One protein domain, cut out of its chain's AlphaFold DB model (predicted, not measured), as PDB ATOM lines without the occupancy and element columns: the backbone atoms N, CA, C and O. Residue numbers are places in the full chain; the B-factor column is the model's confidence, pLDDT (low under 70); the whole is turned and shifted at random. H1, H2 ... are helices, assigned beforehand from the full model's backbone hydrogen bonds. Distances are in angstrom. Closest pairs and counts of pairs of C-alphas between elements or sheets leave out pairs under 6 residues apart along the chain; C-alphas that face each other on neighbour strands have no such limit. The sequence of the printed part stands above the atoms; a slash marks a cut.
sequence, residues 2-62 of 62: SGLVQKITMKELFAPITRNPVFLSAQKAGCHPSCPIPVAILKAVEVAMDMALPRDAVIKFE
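This is residues 2 to 62 of the 62 residues of an uncharacterized protein of Desulfobacteraceae bacterium (UniProt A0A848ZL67). Little regular structure is here: H2 and H3 make a helical hairpin that overlaps only in part, with the small H1 beside it and a long tail, residues 49 to 62, after H3. The 61 printed residues, with named helices H1, H2, H3 in that order holding 24, are all helix in class, compact with a radius of gyration of the C-alphas of 11.9 A, and span 33 by 31 by 20 A.

Find C-alpha 10 at (303.464, 279.615, 249.077), where H1, residues 10 to 13, begins. H2 covers residues 21 to 28, 10.3 A long. H3, residues 37 to 48, runs 16.4 A to C-alpha 48 at (301.557, 267.453, 248.383).

H3 touches H2 with residues 38 to 42 alone, closest at the C-alphas of Phe 23 and Pro 38, 5.7 A. This hairpin has a shallow tilt of 22 degrees, opposite ways. H1 is close but not clearly touching H3, the closest C-alphas being Leu 13 and Leu 42, 6.6 A. Every O i to N i+4 pair is within hydrogen-bond range in H2 and H3; H1 is too short for one.

The printed part has no cut, and both links are short. Residues 2, 52 to 59 and 62 have pLDDT under 70.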
ATOM      1  N   SER A   2     310.159 269.646 263.999       66.94
ATOM      2  CA  SER A   2     308.678 269.560 264.029       66.94
ATOM      3  C   SER A   2     307.965 270.618 264.890       66.94
ATOM      4  O   SER A   2     306.870 271.040 264.547       66.94
ATOM      5  N   GLY A   3     308.585 271.091 265.978       79.44
ATOM      6  CA  GLY A   3     308.035 272.171 266.813       79.44
ATOM      7  C   GLY A   3     308.351 273.599 266.343       79.44
ATOM      8  O   GLY A   3     307.819 274.546 266.910       79.44
ATOM      9  N   LEU A   4     309.223 273.770 265.342       83.75
ATOM     10  CA  LEU A   4     309.699 275.085 264.882       83.75
ATOM     11  C   LEU A   4     309.031 275.545 263.580       83.75
ATOM     12  O   LEU A   4     308.948 276.743 263.330       83.75
ATOM     13  N   VAL A   5     308.541 274.604 262.768       83.19
ATOM     14  CA  VAL A   5     307.818 274.883 261.521       83.19
ATOM     15  C   VAL A   5     306.430 274.271 261.631       83.19
ATOM     16  O   VAL A   5     306.293 273.053 261.597       83.19
ATOM     17  N   GLN A   6     305.407 275.114 261.772       82.19
ATOM     18  CA  GLN A   6     304.006 274.670 261.849       82.19
ATOM     19  C   GLN A   6     303.195 275.011 260.599       82.19
ATOM     20  O   GLN A   6     302.256 274.300 260.255       82.19
ATOM     21  N   LYS A   7     303.542 276.107 259.924       86.06
ATOM     22  CA  LYS A   7     302.912 276.555 258.683       86.06
ATOM     23  C   LYS A   7     303.981 277.108 257.756       86.06
ATOM     24  O   LYS A   7     304.960 277.689 258.217       86.06
ATOM     25  N   ILE A   8     303.758 276.932 256.461       88.81
ATOM     26  CA  ILE A   8     304.544 277.548 255.401       88.81
ATOM     27  C   ILE A   8     303.576 278.150 254.391       88.81
ATOM     28  O   ILE A   8     302.558 277.544 254.052       88.81
ATOM     29  N   THR A   9     303.857 279.366 253.948       91.81
ATOM     30  CA  THR A   9     303.117 280.002 252.861       91.81
ATOM     31  C   THR A   9     303.743 279.657 251.515       91.81
ATOM     32  O   THR A   9     304.932 279.355 251.414       91.81
ATOM     33  N   MET A  10     302.965 279.802 250.443       89.56
ATOM     34  CA  MET A  10     303.464 279.615 249.077       89.56
ATOM     35  C   MET A  10     304.672 280.486 248.746       89.56
ATOM     36  O   MET A  10     305.609 280.043 248.092       89.56
ATOM     37  N   LYS A  11     304.688 281.727 249.233       92.19
ATOM     38  CA  LYS A  11     305.816 282.639 249.023       92.19
ATOM     39  C   LYS A  11     307.084 282.155 249.731       92.19
ATOM     40  O   LYS A  11     308.182 282.324 249.209       92.19
ATOM     41  N   GLU A  12     306.935 281.587 250.923       93.12
ATOM     42  CA  GLU A  12     308.050 281.076 251.721       93.12
ATOM     43  C   GLU A  12     308.620 279.773 251.162       93.12
ATOM     44  O   GLU A  12     309.828 279.566 251.260       93.12
ATOM     45  N   LEU A  13     307.785 278.940 250.531       91.19
ATOM     46  CA  LEU A  13     308.210 277.711 249.856       91.19
ATOM     47  C   LEU A  13     309.321 277.989 248.829       91.19
ATOM     48  O   LEU A  13     310.329 277.287 248.807       91.19
ATOM     49  N   PHE A  14     309.184 279.072 248.057       90.69
ATOM     50  CA  PHE A  14     310.143 279.489 247.021       90.69
ATOM     51  C   PHE A  14     311.167 280.528 247.495       90.69
ATOM     52  O   PHE A  14     311.873 281.146 246.692       90.69
ATOM     53  N   ALA A  15     311.263 280.772 248.801       94.50
ATOM     54  CA  ALA A  15     312.228 281.720 249.328       94.50
ATOM     55  C   ALA A  15     313.660 281.129 249.297       94.50
ATOM     56  O   ALA A  15     313.838 279.966 249.663       94.50
ATOM     57  N   PRO A  16     314.695 281.915 248.923       94.38
ATOM     58  CA  PRO A  16     316.098 281.545 249.070       94.38
ATOM     59  C   PRO A  16     316.437 280.974 250.444       94.38
ATOM     60  O   PRO A  16     315.906 281.436 251.453       94.38
ATOM     61  N   ILE A  17     317.388 280.035 250.474       93.75
ATOM     62  CA  ILE A  17     317.815 279.278 251.663       93.75
ATOM     63  C   ILE A  17     318.043 280.180 252.883       93.75
ATOM     64  O   ILE A  17     317.533 279.898 253.963       93.75
ATOM     65  N   THR A  18     318.738 281.306 252.702       94.06
ATOM     66  CA  THR A  18     319.085 282.252 253.777       94.06
ATOM     67  C   THR A  18     317.883 282.910 254.454       94.06
ATOM     68  O   THR A  18     318.013 283.435 255.556       94.06
ATOM     69  N   ARG A  19     316.712 282.894 253.811       94.81
ATOM     70  CA  ARG A  19     315.462 283.476 254.317       94.81
ATOM     71  C   ARG A  19     314.308 282.475 254.369       94.81
ATOM     72  O   ARG A  19     313.175 282.870 254.621       94.81
ATOM     73  N   ASN A  20     314.570 281.198 254.104       95.06
ATOM     74  CA  ASN A  20     313.542 280.171 254.082       95.06
ATOM     75  C   ASN A  20     313.270 279.678 255.517       95.06
ATOM     76  O   ASN A  20     314.209 279.259 256.202       95.06
ATOM     77  N   PRO A  21     312.012 279.693 255.992       94.69
ATOM     78  CA  PRO A  21     311.694 279.356 257.378       94.69
ATOM     79  C   PRO A  21     312.062 277.915 257.746       94.69
ATOM     80  O   PRO A  21     312.400 277.658 258.901       94.69
ATOM     81  N   VAL A  22     312.071 276.984 256.786       95.06
ATOM     82  CA  VAL A  22     312.487 275.593 257.016       95.06
ATOM     83  C   VAL A  22     313.984 275.523 257.305       95.06
ATOM     84  O   VAL A  22     314.391 274.899 258.284       95.06
ATOM     85  N   PHE A  23     314.804 276.224 256.520       95.12
ATOM     86  CA  PHE A  23     316.256 276.274 256.718       95.12
ATOM     87  C   PHE A  23     316.650 277.031 257.986       95.12
ATOM     88  O   PHE A  23     317.480 276.551 258.758       95.12
ATOM     89  N   LEU A  24     316.005 278.166 258.265       93.88
ATOM     90  CA  LEU A  24     316.233 278.912 259.505       93.88
ATOM     91  C   LEU A  24     315.848 278.087 260.740       93.88
ATOM     92  O   LEU A  24     316.539 278.117 261.757       93.88
ATOM     93  N   SER A  25     314.767 277.314 260.653       94.25
ATOM     94  CA  SER A  25     314.353 276.405 261.724       94.25
ATOM     95  C   SER A  25     315.300 275.222 261.886       94.25
ATOM     96  O   SER A  25     315.549 274.795 263.010       94.25
ATOM     97  N   ALA A  26     315.864 274.709 260.791       94.00
ATOM     98  CA  ALA A  26     316.885 273.669 260.833       94.00
ATOM     99  C   ALA A  26     318.159 274.159 261.532       94.00
ATOM    100  O   ALA A  26     318.665 273.482 262.426       94.00
ATOM    101  N   GLN A  27     318.615 275.371 261.204       92.81
ATOM    102  CA  GLN A  27     319.740 276.011 261.885       92.81
ATOM    103  C   GLN A  27     319.461 276.176 263.385       92.81
ATOM    104  O   GLN A  27     320.286 275.798 264.211       92.81
ATOM    105  N   LYS A  28     318.276 276.685 263.755       92.69
ATOM    106  CA  LYS A  28     317.867 276.824 265.167       92.69
ATOM    107  C   LYS A  28     317.782 275.485 265.900       92.69
ATOM    108  O   LYS A  28     318.030 275.435 267.097       92.69
ATOM    109  N   ALA A  29     317.435 274.410 265.195       91.56
ATOM    110  CA  ALA A  29     317.394 273.059 265.743       91.56
ATOM    111  C   ALA A  29     318.782 272.404 265.878       91.56
ATOM    112  O   ALA A  29     318.849 271.255 266.305       91.56
ATOM    113  N   GLY A  30     319.867 273.090 265.498       91.06
ATOM    114  CA  GLY A  30     321.222 272.538 265.539       91.06
ATOM    115  C   GLY A  30     321.499 271.497 264.452       91.06
ATOM    116  O   GLY A  30     322.423 270.700 264.595       91.06
ATOM    117  N   CYS A  31     320.715 271.471 263.368       90.75
ATOM    118  CA  CYS A  31     321.019 270.611 262.228       90.75
ATOM    119  C   CYS A  31     322.324 271.060 261.558       90.75
ATOM    120  O   CYS A  31     322.612 272.253 261.455       90.75
ATOM    121  N   HIS A  32     323.097 270.099 261.056       92.06
ATOM    122  CA  HIS A  32     324.316 270.391 260.309       92.06
ATOM    123  C   HIS A  32     324.001 271.177 259.018       92.06
ATOM    124  O   HIS A  32     322.963 270.932 258.394       92.06
ATOM    125  N   PRO A  33     324.884 272.092 258.569       88.25
ATOM    126  CA  PRO A  33     324.589 272.988 257.446       88.25
ATOM    127  C   PRO A  33     324.251 272.273 256.129       88.25
ATOM    128  O   PRO A  33     323.447 272.765 255.347       88.25
ATOM    129  N   SER A  34     324.844 271.101 255.898       88.88
ATOM    130  CA  SER A  34     324.644 270.269 254.705       88.88
ATOM    131  C   SER A  34     323.506 269.252 254.839       88.88
ATOM    132  O   SER A  34     323.400 268.332 254.031       88.88
ATOM    133  N   CYS A  35     322.672 269.355 255.879       89.31
ATOM    134  CA  CYS A  35     321.596 268.400 256.112       89.31
ATOM    135  C   CYS A  35     320.608 268.380 254.929       89.31
ATOM    136  O   CYS A  35     320.113 269.440 254.550       89.31
ATOM    137  N   PRO A  36     320.256 267.205 254.369       89.44
ATOM    138  CA  PRO A  36     319.264 267.115 253.295       89.44
ATOM    139  C   PRO A  36     317.819 267.252 253.802       89.44
ATOM    140  O   PRO A  36     316.903 267.464 253.010       89.44
ATOM    141  N   ILE A  37     317.594 267.163 255.118       89.44
ATOM    142  CA  ILE A  37     316.256 267.170 255.727       89.44
ATOM    143  C   ILE A  37     315.441 268.436 255.397       89.44
ATOM    144  O   ILE A  37     314.281 268.289 255.011       89.44
ATOM    145  N   PRO A  38     315.984 269.669 255.473       92.31
ATOM    146  CA  PRO A  38     315.232 270.872 255.107       92.31
ATOM    147  C   PRO A  38     314.768 270.853 253.646       92.31
ATOM    148  O   PRO A  38     313.640 271.243 253.354       92.31
ATOM    149  N   VAL A  39     315.604 270.341 252.736       91.00
ATOM    150  CA  VAL A  39     315.255 270.184 251.317       91.00
ATOM    151  C   VAL A  39     314.149 269.146 251.147       91.00
ATOM    152  O   VAL A  39     313.183 269.405 250.435       91.00
ATOM    153  N   ALA A  40     314.247 268.004 251.833       89.44
ATOM    154  CA  ALA A  40     313.231 266.955 251.785       89.44
ATOM    155  C   ALA A  40     311.849 267.466 252.228       89.44
ATOM    156  O   ALA A  40     310.848 267.132 251.602       89.44
ATOM    157  N   ILE A  41     311.791 268.327 253.250       90.12
ATOM    158  CA  ILE A  41     310.542 268.960 253.701       90.12
ATOM    159  C   ILE A  41     309.944 269.841 252.601       90.12
ATOM    160  O   ILE A  41     308.757 269.719 252.309       90.12
ATOM    161  N   LEU A  42     310.746 270.706 251.971       90.94
ATOM    162  CA  LEU A  42     310.261 271.561 250.881       90.94
ATOM    163  C   LEU A  42     309.748 270.719 249.708       90.94
ATOM    164  O   LEU A  42     308.666 270.987 249.192       90.94
ATOM    165  N   LYS A  43     310.467 269.650 249.345       87.38
ATOM    166  CA  LYS A  43     310.037 268.720 248.294       87.38
ATOM    167  C   LYS A  43     308.762 267.963 248.645       87.38
ATOM    168  O   LYS A  43     307.914 267.790 247.777       87.38
ATOM    169  N   ALA A  44     308.579 267.570 249.902       87.12
ATOM    170  CA  ALA A  44     307.336 266.951 250.350       87.12
ATOM    171  C   ALA A  44     306.137 267.905 250.207       87.12
ATOM    172  O   ALA A  44     305.066 267.473 249.788       87.12
ATOM    173  N   VAL A  45     306.319 269.200 250.498       88.81
ATOM    174  CA  VAL A  45     305.273 270.217 250.295       88.81
ATOM    175  C   VAL A  45     304.966 270.404 248.809       88.81
ATOM    176  O   VAL A  45     303.799 270.393 248.439       88.81
ATOM    177  N   GLU A  46     305.982 270.520 247.949       87.00
ATOM    178  CA  GLU A  46     305.784 270.629 246.493       87.00
ATOM    179  C   GLU A  46     304.971 269.450 245.929       87.00
ATOM    180  O   GLU A  46     304.052 269.660 245.137       87.00
ATOM    181  N   VAL A  47     305.278 268.223 246.370       85.19
ATOM    182  CA  VAL A  47     304.537 267.009 245.992       85.19
ATOM    183  C   VAL A  47     303.099 267.057 246.506       85.19
ATOM    184  O   VAL A  47     302.175 266.829 245.737       85.19
ATOM    185  N   ALA A  48     302.892 267.391 247.783       85.81
ATOM    186  CA  ALA A  48     301.557 267.453 248.383       85.81
ATOM    187  C   ALA A  48     300.647 268.526 247.757       85.81
ATOM    188  O   ALA A  48     299.431 268.474 247.921       85.81
ATOM    189  N   MET A  49     301.232 269.511 247.072       86.69
ATOM    190  CA  MET A  49     300.519 270.600 246.405       86.69
ATOM    191  C   MET A  49     300.359 270.392 244.891       86.69
ATOM    192  O   MET A  49     299.987 271.339 244.200       86.69
ATOM    193  N   ASP A  50     300.673 269.199 244.371       84.12
ATOM    194  CA  ASP A  50     300.671 268.879 242.934       84.12
ATOM    195  C   ASP A  50     301.486 269.878 242.086       84.12
ATOM    196  O   ASP A  50     301.237 270.087 240.899       84.12
ATOM    197  N   MET A  51     302.517 270.498 242.672       80.19
ATOM    198  CA  MET A  51     303.313 271.547 242.018       80.19
ATOM    199  C   MET A  51     304.398 271.012 241.084       80.19
ATOM    200  O   MET A  51     305.307 271.750 240.712       80.19
ATOM    201  N   ALA A  52     304.275 269.749 240.680       62.00
ATOM    202  CA  ALA A  52     305.177 269.050 239.784       62.00
ATOM    203  C   ALA A  52     306.633 269.018 240.280       62.00
ATOM    204  O   ALA A  52     307.445 269.902 240.004       62.00
ATOM    205  N   LEU A  53     307.033 267.886 240.859       57.78
ATOM    206  CA  LEU A  53     308.333 267.388 240.442       57.78
ATOM    207  C   LEU A  53     308.150 266.860 239.011       57.78
ATOM    208  O   LEU A  53     307.258 266.043 238.789       57.78
ATOM    209  N   PRO A  54     308.959 267.279 238.023       61.22
ATOM    210  CA  PRO A  54     308.862 266.737 236.668       61.22
ATOM    211  C   PRO A  54     309.072 265.212 236.616       61.22
ATOM    212  O   PRO A  54     308.789 264.603 235.587       61.22
ATOM    213  N   ARG A  55     309.600 264.609 237.698       62.56
ATOM    214  CA  ARG A  55     309.788 263.169 237.949       62.56
ATOM    215  C   ARG A  55     309.854 262.915 239.455       62.56
ATOM    216  O   ARG A  55     310.262 263.810 240.186       62.56
ATOM    217  N   ASP A  56     309.573 261.697 239.903       69.44
ATOM    218  CA  ASP A  56     309.716 261.307 241.311       69.44
ATOM    219  C   ASP A  56     311.107 261.657 241.877       69.44
ATOM    220  O   ASP A  56     312.139 261.307 241.297       69.44
ATOM    221  N   ALA A  57     311.151 262.341 243.025       66.12
ATOM    222  CA  ALA A  57     312.395 262.569 243.759       66.12
ATOM    223  C   ALA A  57     312.621 261.427 244.751       66.12
ATOM    224  O   ALA A  57     311.835 261.228 245.675       66.12
ATOM    225  N   VAL A  58     313.727 260.703 244.582       69.00
ATOM    226  CA  VAL A  58     314.128 259.614 245.477       69.00
ATOM    227  C   VAL A  58     315.378 260.036 246.239       69.00
ATOM    228  O   VAL A  58     316.419 260.289 245.635       69.00
ATOM    229  N   ILE A  59     315.286 260.087 247.568       64.62
ATOM    230  CA  ILE A  59     316.444 260.255 248.450       64.62
ATOM    231  C   ILE A  59     316.810 258.866 248.975       64.62
ATOM    232  O   ILE A  59     316.027 258.255 249.700       64.62
ATOM    233  N   LYS A  60     317.977 258.356 248.576       76.88
ATOM    234  CA  LYS A  60     318.532 257.087 249.064       76.88
ATOM    235  C   LYS A  60     319.650 257.385 250.056       76.88
ATOM    236  O   LYS A  60     320.454 258.279 249.811       76.88
ATOM    237  N   PHE A  61     319.681 256.629 251.143       72.75
ATOM    238  CA  PHE A  61     320.764 256.638 252.118       72.75
ATOM    239  C   PHE A  61     321.433 255.260 252.088       72.75
ATOM    240  O   PHE A  61     320.731 254.262 251.909       72.75
ATOM    241  N   GLU A  62     322.757 255.234 252.228       66.06
ATOM    242  CA  GLU A  62     323.560 254.025 252.466       66.06
ATOM    243  C   GLU A  62     323.946 253.949 253.945       66.06
ATOM    244  O   GLU A  62     324.219 255.026 254.531       66.06
TER     245      GLU A  62